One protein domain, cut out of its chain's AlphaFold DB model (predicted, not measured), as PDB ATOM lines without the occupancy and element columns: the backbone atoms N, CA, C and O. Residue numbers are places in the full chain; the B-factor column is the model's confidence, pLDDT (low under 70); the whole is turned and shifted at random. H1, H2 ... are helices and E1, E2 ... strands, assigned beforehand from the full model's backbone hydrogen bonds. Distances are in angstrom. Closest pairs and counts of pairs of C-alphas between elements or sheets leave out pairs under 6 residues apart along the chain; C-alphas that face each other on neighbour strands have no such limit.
ATOM      1  N   VAL A   8       5.951  45.191  33.922       83.44
ATOM      2  CA  VAL A   8       6.199  43.777  33.624       83.44
ATOM      3  C   VAL A   8       4.947  42.990  33.977       83.44
ATOM      4  O   VAL A   8       4.460  43.071  35.100       83.44
ATOM      5  N   ALA A   9       4.425  42.238  33.014       85.38
ATOM      6  CA  ALA A   9       3.247  41.400  33.178       85.38
ATOM      7  C   ALA A   9       3.562  39.955  32.779       85.38
ATOM      8  O   ALA A   9       4.161  39.701  31.731       85.38
ATOM      9  N   TYR A  10       3.128  39.005  33.603       84.12
ATOM     10  CA  TYR A  10       3.267  37.574  33.351       84.12
ATOM     11  C   TYR A  10       1.899  36.979  33.033       84.12
ATOM     12  O   TYR A  10       0.955  37.146  33.798       84.12
ATOM     13  N   HIS A  11       1.804  36.272  31.913       85.06
ATOM     14  CA  HIS A  11       0.569  35.660  31.441       85.06
ATOM     15  C   HIS A  11       0.755  34.153  31.331       85.06
ATOM     16  O   HIS A  11       1.700  33.664  30.702       85.06
ATOM     17  N   PHE A  12      -0.177  33.415  31.916       83.88
ATOM     18  CA  PHE A  12      -0.259  31.968  31.815       83.88
ATOM     19  C   PHE A  12      -1.717  31.537  31.982       83.88
ATOM     20  O   PHE A  12      -2.542  32.287  32.499       83.88
ATOM     21  N   LYS A  13      -2.043  30.344  31.485       80.69
ATOM     22  CA  LYS A  13      -3.379  29.760  31.604       80.69
ATOM     23  C   LYS A  13      -3.323  28.623  32.611       80.69
ATOM     24  O   LYS A  13      -2.396  27.817  32.565       80.69
ATOM     25  N   ILE A  14      -4.317  28.571  33.484       76.06
ATOM     26  CA  ILE A  14      -4.557  27.463  34.403       76.06
ATOM     27  C   ILE A  14      -5.999  27.002  34.237       76.06
ATOM     28  O   ILE A  14      -6.873  27.816  33.938       76.06
ATOM     29  N   ASP A  15      -6.225  25.705  34.409       72.94
ATOM     30  CA  ASP A  15      -7.564  25.138  34.505       72.94
ATOM     31  C   ASP A  15      -7.812  24.750  35.971       72.94
ATOM     32  O   ASP A  15      -7.305  23.717  36.417       72.94
ATOM     33  N   PRO A  16      -8.532  25.581  36.747       67.94
ATOM     34  CA  PRO A  16      -8.749  25.328  38.167       67.94
ATOM     35  C   PRO A  16      -9.609  24.080  38.423       67.94
ATOM     36  O   PRO A  16      -9.511  23.506  39.502       67.94
ATOM     37  N   ALA A  17     -10.407  23.617  37.452       65.38
ATOM     38  CA  ALA A  17     -11.232  22.416  37.604       65.38
ATOM     39  C   ALA A  17     -10.410  21.119  37.518       65.38
ATOM     40  O   ALA A  17     -10.808  20.093  38.067       65.38
ATOM     41  N   GLN A  18      -9.250  21.158  36.857       67.38
ATOM     42  CA  GLN A  18      -8.311  20.033  36.807       67.38
ATOM     43  C   GLN A  18      -7.226  20.106  37.892       67.38
ATOM     44  O   GLN A  18      -6.379  19.214  37.983       67.38
ATOM     45  N   MET A  19      -7.222  21.159  38.715       65.19
ATOM     46  CA  MET A  19      -6.229  21.351  39.767       65.19
ATOM     47  C   MET A  19      -6.728  20.816  41.109       65.19
ATOM     48  O   MET A  19      -7.800  21.170  41.593       65.19
ATOM     49  N   ILE A  20      -5.902  19.980  41.740       65.88
ATOM     50  CA  ILE A  20      -6.141  19.515  43.106       65.88
ATOM     51  C   ILE A  20      -5.756  20.657  44.065       65.88
ATOM     52  O   ILE A  20      -4.632  21.170  43.962       65.88
ATOM     53  N   PRO A  21      -6.631  21.050  45.010       64.06
ATOM     54  CA  PRO A  21      -6.298  22.023  46.047       64.06
ATOM     55  C   PRO A  21      -4.996  21.643  46.767       64.06
ATOM     56  O   PRO A  21      -4.805  20.496  47.167       64.06
ATOM     57  N   GLY A  22      -4.067  22.592  46.902       61.62
ATOM     58  CA  GLY A  22      -2.737  22.344  47.480       61.62
ATOM     59  C   GLY A  22      -1.682  21.761  46.522       61.62
ATOM     60  O   GLY A  22      -0.504  21.757  46.869       61.62
ATOM     61  N   ALA A  23      -2.050  21.353  45.302       63.56
ATOM     62  CA  ALA A  23      -1.121  20.903  44.255       63.56
ATOM     63  C   ALA A  23      -1.027  21.904  43.089       63.56
ATOM     64  O   ALA A  23      -0.939  21.518  41.920       63.56
ATOM     65  N   VAL A  24      -1.047  23.205  43.401       68.94
ATOM     66  CA  VAL A  24      -0.955  24.278  42.404       68.94
ATOM     67  C   VAL A  24       0.362  24.165  41.635       68.94
ATOM     68  O   VAL A  24       1.447  24.328  42.196       68.94
ATOM     69  N   ARG A  25       0.269  23.913  40.327       71.75
ATOM     70  CA  ARG A  25       1.421  23.899  39.420       71.75
ATOM     71  C   ARG A  25       1.337  25.066  38.449       71.75
ATOM     72  O   ARG A  25       0.497  25.083  37.553       71.75
ATOM     73  N   ILE A  26       2.244  26.025  38.616       76.62
ATOM     74  CA  ILE A  26       2.481  27.068  37.615       76.62
ATOM     75  C   ILE A  26       3.131  26.397  36.394       76.62
ATOM     76  O   ILE A  26       4.070  25.614  36.581       76.62
ATOM     77  N   PRO A  27       2.679  26.682  35.159       80.62
ATOM     78  CA  PRO A  27       3.303  26.143  33.955       80.62
ATOM     79  C   PRO A  27       4.803  26.448  33.903       80.62
ATOM     80  O   PRO A  27       5.240  27.526  34.305       80.62
ATOM     81  N   GLU A  28       5.612  25.525  33.377       82.56
ATOM     82  CA  GLU A  28       7.063  25.743  33.251       82.56
ATOM     83  C   GLU A  28       7.404  26.899  32.310       82.56
ATOM     84  O   GLU A  28       8.410  27.573  32.512       82.56
ATOM     85  N   THR A  29       6.558  27.144  31.306       84.88
ATOM     86  CA  THR A  29       6.708  28.237  30.339       84.88
ATOM     87  C   THR A  29       5.562  29.230  30.489       84.88
ATOM     88  O   THR A  29       4.395  28.868  30.349       84.88
ATOM     89  N   ILE A  30       5.901  30.494  30.729       88.12
ATOM     90  CA  ILE A  30       4.965  31.611  30.879       88.12
ATOM     91  C   ILE A  30       5.317  32.725  29.890       88.12
ATOM     92  O   ILE A  30       6.446  32.826  29.410       88.12
ATOM     93  N   THR A  31       4.351  33.573  29.554       87.44
ATOM     94  CA  THR A  31       4.583  34.697  28.638       87.44
ATOM     95  C   THR A  31       4.850  35.960  29.441       87.44
ATOM     96  O   THR A  31       3.963  36.447  30.140       87.44
ATOM     97  N   ARG A  32       6.059  36.511  29.338       86.94
ATOM     98  CA  ARG A  32       6.425  37.793  29.940       86.94
ATOM     99  C   ARG A  32       6.240  38.904  28.917       86.94
ATOM    100  O   ARG A  32       6.724  38.811  27.795       86.94
ATOM    101  N   THR A  33       5.549  39.956  29.323       88.06
ATOM    102  CA  THR A  33       5.414  41.199  28.566       88.06
ATOM    103  C   THR A  33       6.077  42.316  29.354       88.06
ATOM    104  O   THR A  33       5.752  42.514  30.522       88.06
ATOM    105  N   ILE A  34       7.020  43.016  28.731       87.06
ATOM    106  CA  ILE A  34       7.721  44.171  29.288       87.06
ATOM    107  C   ILE A  34       7.312  45.386  28.458       87.06
ATOM    108  O   ILE A  34       7.551  45.408  27.252       87.06
ATOM    109  N   ALA A  35       6.703  46.379  29.094       85.38
ATOM    110  CA  ALA A  35       6.379  47.663  28.489       85.38
ATOM    111  C   ALA A  35       7.272  48.757  29.091       85.38
ATOM    112  O   ALA A  35       7.329  48.903  30.313       85.38
ATOM    113  N   VAL A  36       7.985  49.509  28.250       86.19
ATOM    114  CA  VAL A  36       8.866  50.621  28.640       86.19
ATOM    115  C   VAL A  36       8.488  51.857  27.829       86.19
ATOM    116  O   VAL A  36       8.879  51.996  26.671       86.19
ATOM    117  N   GLY A  37       7.740  52.782  28.433       83.69
ATOM    118  CA  GLY A  37       7.116  53.871  27.670       83.69
ATOM    119  C   GLY A  37       6.163  53.309  26.608       83.69
ATOM    120  O   GLY A  37       5.237  52.586  26.961       83.69
ATOM    121  N   ASP A  38       6.418  53.604  25.332       78.50
ATOM    122  CA  ASP A  38       5.648  53.093  24.183       78.50
ATOM    123  C   ASP A  38       6.163  51.750  23.629       78.50
ATOM    124  O   ASP A  38       5.534  51.152  22.755       78.50
ATOM    125  N   GLU A  39       7.311  51.258  24.104       81.94
ATOM    126  CA  GLU A  39       7.907  50.026  23.589       81.94
ATOM    127  C   GLU A  39       7.384  48.812  24.357       81.94
ATOM    128  O   GLU A  39       7.491  48.750  25.582       81.94
ATOM    129  N   LEU A  40       6.831  47.832  23.639       85.06
ATOM    130  CA  LEU A  40       6.242  46.629  24.218       85.06
ATOM    131  C   LEU A  40       6.936  45.391  23.652       85.06
ATOM    132  O   LEU A  40       6.942  45.153  22.445       85.06
ATOM    133  N   LYS A  41       7.530  44.596  24.540       86.44
ATOM    134  CA  LYS A  41       8.252  43.373  24.198       86.44
ATOM    135  C   LYS A  41       7.603  42.180  24.877       86.44
ATOM    136  O   LYS A  41       7.465  42.157  26.099       86.44
ATOM    137  N   THR A  42       7.255  41.169  24.092       88.19
ATOM    138  CA  THR A  42       6.678  39.918  24.591       88.19
ATOM    139  C   THR A  42       7.622  38.761  24.309       88.19
ATOM    140  O   THR A  42       8.126  38.608  23.200       88.19
ATOM    141  N   GLU A  43       7.858  37.929  25.314       87.81
ATOM    142  CA  GLU A  43       8.758  36.783  25.236       87.81
ATOM    143  C   GLU A  43       8.227  35.612  26.066       87.81
ATOM    144  O   GLU A  43       7.528  35.787  27.066       87.81
ATOM    145  N   LYS A  44       8.559  34.391  25.644       87.56
ATOM    146  CA  LYS A  44       8.290  33.184  26.429       87.56
ATOM    147  C   LYS A  44       9.469  32.955  27.361       87.56
ATOM    148  O   LYS A  44      10.597  32.817  26.900       87.56
ATOM    149  N   VAL A  45       9.197  32.912  28.656       86.56
ATOM    150  CA  VAL A  45      10.203  32.716  29.702       86.56
ATOM    151  C   VAL A  45       9.819  31.536  30.577       86.56
ATOM    152  O   VAL A  45       8.661  31.118  30.606       86.56
ATOM    153  N   SER A  46      10.792  30.996  31.303       87.12
ATOM    154  CA  SER A  46      10.494  29.984  32.307       87.12
ATOM    155  C   SER A  46       9.830  30.621  33.530       87.12
ATOM    156  O   SER A  46      10.139  31.755  33.902       87.12
ATOM    157  N   SER A  47       8.949  29.883  34.201       81.81
ATOM    158  CA  SER A  47       8.392  30.291  35.495       81.81
ATOM    159  C   SER A  47       9.439  30.388  36.610       81.81
ATOM    160  O   SER A  47       9.164  30.990  37.647       81.81
ATOM    161  N   SER A  48      10.661  29.892  36.390       82.62
ATOM    162  CA  SER A  48      11.808  30.123  37.278       82.62
ATOM    163  C   SER A  48      12.265  31.587  37.326       82.62
ATOM    164  O   SER A  48      12.970  31.968  38.256       82.62
ATOM    165  N   CYS A  49      11.846  32.423  36.369       80.62
ATOM    166  CA  CYS A  49      12.124  33.860  36.377       80.62
ATOM    167  C   CYS A  49      11.284  34.641  37.403       80.62
ATOM    168  O   CYS A  49      11.526  35.830  37.595       80.62
ATOM    169  N   LEU A  50      10.282  34.007  38.022       80.50
ATOM    170  CA  LEU A  50       9.451  34.626  39.051       80.50
ATOM    171  C   LEU A  50      10.204  34.674  40.381       80.50
ATOM    172  O   LEU A  50      10.739  33.660  40.843       80.50
ATOM    173  N   SER A  51      10.178  35.833  41.035       84.50
ATOM    174  CA  SER A  51      10.717  35.983  42.384       84.50
ATOM    175  C   SER A  51       9.983  35.041  43.349       84.50
ATOM    176  O   SER A  51       8.798  34.761  43.155       84.50
ATOM    177  N   PRO A  52      10.628  34.571  44.429       80.56
ATOM    178  CA  PRO A  52       9.967  33.717  45.417       80.56
ATOM    179  C   PRO A  52       8.714  34.370  46.025       80.56
ATOM    180  O   PRO A  52       7.717  33.680  46.229       80.56
ATOM    181  N   SER A  53       8.722  35.691  46.232       81.88
ATOM    182  CA  SER A  53       7.552  36.450  46.696       81.88
ATOM    183  C   SER A  53       6.405  36.444  45.680       81.88
ATOM    184  O   SER A  53       5.264  36.176  46.050       81.88
ATOM    185  N   ASP A  54       6.708  36.661  44.395       82.38
ATOM    186  CA  ASP A  54       5.712  36.628  43.316       82.38
ATOM    187  C   ASP A  54       5.130  35.221  43.160       82.38
ATOM    188  O   ASP A  54       3.920  35.050  43.023       82.38
ATOM    189  N   ARG A  55       5.976  34.183  43.253       80.50
ATOM    190  CA  ARG A  55       5.526  32.784  43.238       80.50
ATOM    191  C   ARG A  55       4.588  32.478  44.395       80.50
ATOM    192  O   ARG A  55       3.589  31.799  44.172       80.50
ATOM    193  N   ALA A  56       4.888  32.947  45.605       81.62
ATOM    194  CA  ALA A  56       4.034  32.730  46.769       81.62
ATOM    195  C   ALA A  56       2.670  33.422  46.608       81.62
ATOM    196  O   ALA A  56       1.642  32.779  46.810       81.62
ATOM    197  N   ALA A  57       2.657  34.684  46.165       83.25
ATOM    198  CA  ALA A  57       1.428  35.437  45.911       83.25
ATOM    199  C   ALA A  57       0.565  34.785  44.817       83.25
ATOM    200  O   ALA A  57      -0.621  34.549  45.028       83.25
ATOM    201  N   LEU A  58       1.174  34.405  43.686       81.62
ATOM    202  CA  LEU A  58       0.481  33.692  42.609       81.62
ATOM    203  C   LEU A  58      -0.068  32.347  43.091       81.62
ATOM    204  O   LEU A  58      -1.196  31.995  42.778       81.62
ATOM    205  N   THR A  59       0.704  31.596  43.878       80.50
ATOM    206  CA  THR A  59       0.256  30.298  44.405       80.50
ATOM    207  C   THR A  59      -0.943  30.459  45.339       80.50
ATOM    208  O   THR A  59      -1.883  29.672  45.251       80.50
ATOM    209  N   ALA A  60      -0.931  31.474  46.206       82.81
ATOM    210  CA  ALA A  60      -2.038  31.766  47.113       82.81
ATOM    211  C   ALA A  60      -3.319  32.139  46.349       82.81
ATOM    212  O   ALA A  60      -4.376  31.578  46.630       82.81
ATOM    213  N   GLU A  61      -3.205  33.009  45.342       82.06
ATOM    214  CA  GLU A  61      -4.332  33.434  44.504       82.06
ATOM    215  C   GLU A  61      -4.932  32.257  43.720       82.06
ATOM    216  O   GLU A  61      -6.142  32.030  43.727       82.06
ATOM    217  N   ILE A  62      -4.079  31.434  43.100       80.81
ATOM    218  CA  ILE A  62      -4.528  30.242  42.371       80.81
ATOM    219  C   ILE A  62      -5.209  29.253  43.320       80.81
ATOM    220  O   ILE A  62      -6.223  28.660  42.955       80.81
ATOM    221  N   ASN A  63      -4.687  29.071  44.536       80.88
ATOM    222  CA  ASN A  63      -5.302  28.185  45.520       80.88
ATOM    223  C   ASN A  63      -6.684  28.703  45.948       80.88
ATOM    224  O   ASN A  63      -7.627  27.918  45.989       80.88
ATOM    225  N   SER A  64      -6.834  30.015  46.174       80.75
ATOM    226  CA  SER A  64      -8.138  30.631  46.458       80.75
ATOM    227  C   SER A  64      -9.144  30.343  45.342       80.75
ATOM    228  O   SER A  64     -10.195  29.758  45.594       80.75
ATOM    229  N   GLN A  65      -8.774  30.632  44.091       79.25
ATOM    230  CA  GLN A  65      -9.640  30.385  42.935       79.25
ATOM    231  C   GLN A  65      -9.953  28.896  42.736       79.25
ATOM    232  O   GLN A  65     -11.059  28.543  42.334       79.25
ATOM    233  N   THR A  66      -9.004  28.006  43.037       76.56
ATOM    234  CA  THR A  66      -9.202  26.550  42.958       76.56
ATOM    235  C   THR A  66     -10.191  26.068  44.020       76.56
ATOM    236  O   THR A  66     -11.068  25.260  43.717       76.56
ATOM    237  N   VAL A  67     -10.093  26.566  45.258       77.56
ATOM    238  CA  VAL A  67     -11.041  26.255  46.342       77.56
ATOM    239  C   VAL A  67     -12.438  26.776  46.006       77.56
ATOM    240  O   VAL A  67     -13.414  26.042  46.160       77.56
ATOM    241  N   GLU A  68     -12.549  28.003  45.497       73.38
ATOM    242  CA  GLU A  68     -13.829  28.575  45.070       73.38
ATOM    243  C   GLU A  68     -14.446  27.795  43.902       73.38
ATOM    244  O   GLU A  68     -15.630  27.458  43.953       73.38
ATOM    245  N   ALA A  69     -13.651  27.424  42.894       68.50
ATOM    246  CA  ALA A  69     -14.111  26.603  41.776       68.50
ATOM    247  C   ALA A  69     -14.594  25.218  42.239       68.50
ATOM    248  O   ALA A  69     -15.650  24.766  41.801       68.50
ATOM    249  N   ASN A  70     -13.881  24.569  43.169       66.06
ATOM    250  CA  ASN A  70     -14.310  23.295  43.755       66.06
ATOM    251  C   ASN A  70     -15.592  23.438  44.593       66.06
ATOM    252  O   ASN A  70     -16.435  22.544  44.574       66.06
ATOM    253  N   ARG A  71     -15.781  24.569  45.288       64.31
ATOM    254  CA  ARG A  71     -17.025  24.858  46.021       64.31
ATOM    255  C   ARG A  71     -18.218  25.024  45.081       64.31
ATOM    256  O   ARG A  71     -19.312  24.589  45.410       64.31
ATOM    257  N   VAL A  72     -18.020  25.669  43.932       59.69
ATOM    258  CA  VAL A  72     -19.079  25.898  42.933       59.69
ATOM    259  C   VAL A  72     -19.365  24.640  42.103       59.69
ATOM    260  O   VAL A  72     -20.499  24.432  41.685       59.69
TER     261      VAL A  72
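Overview. This is residues 8 to 72 of the 101 residues of an uncharacterized protein of Geobacteraceae bacterium GWC2_58_44 (UniProt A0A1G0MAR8). A small twisted sheet of three strands lies toward one end of an elongated domain, and a long helix, H1, reaches away from it toward the other end. The unnamed stretch of residues 12 to 28 leaves the sheet, runs out alongside the helix and folds back to the sheet, as a long loop between E1 and E2. The printed part has 65 residues, with three named strands followed by one named helix along the chain: E1, E2, E3, H1. The sheet order is E1 - E2 - E3, all antiparallel, and the class is mixed, helices and strands. The whole is loose, with a radius of gyration of the C-alphas of 13.5 A, and spans 42 by 22 by 17 A.

Arrangement. Strand E1, residues 8 to 11, is an edge strand of the sheet. Its neighbour E2, residues 29 to 36, is the inner strand, and the two form an antiparallel hairpin at 151 degrees. C-alphas 8 and 34 face each other at 4.6 A, and N 9 and O 33 are within hydrogen-bond range at 2.8 A, as are N 31 and O 11 at 2.9 A. E3, residues 39 to 46, is the other edge strand and forms an antiparallel hairpin with E2 at 158 degrees. C-alphas 33 and 42 face each other at 4.4 A, and N 30 and O 45 are within hydrogen-bond range at 2.8 A, as are N 39 and O 36 at 3.1 A. E1, E2 and E3 make a meander, each strand the antiparallel neighbour of the one before. The sheet is only just strongly twisted, its C-alphas lying up to 4.3 A off their best plane. Helix H1, residues 52 to 72, is not on the sheet, with 0 pairs of C-alphas within 10 A. H1 is apart from E1 and from E2. In H1 every O i to N i+4 pair is within hydrogen-bond range.

Along the chain. E1 runs from Val 8, with its C-alpha at (6.199, 43.777, 33.624), to His 11. E2 runs from Thr 29 to Val 36 and is 22.6 A long from first to last C-alpha. E3 runs from Glu 39, with its C-alpha at (7.907, 50.026, 23.589), to Ser 46 and is 22.0 A long. H1 runs from Pro 52 to Val 72, whose C-alpha is at (-19.079, 25.898, 42.933), and is 30.2 A long.

Size, cuts and confidence. The two C-alphas farthest apart are those of Asp 38 and Arg 71, at 42.3 A. The printed part has no cut. The link from E1 to E2, 17 residues, is long, while those from E2 to E3 and from E3 to H1 are tight. The mean pLDDT of the printed part is 79.0, and the model's confidence is under 70 at residues 16 to 24 and 69 to 72.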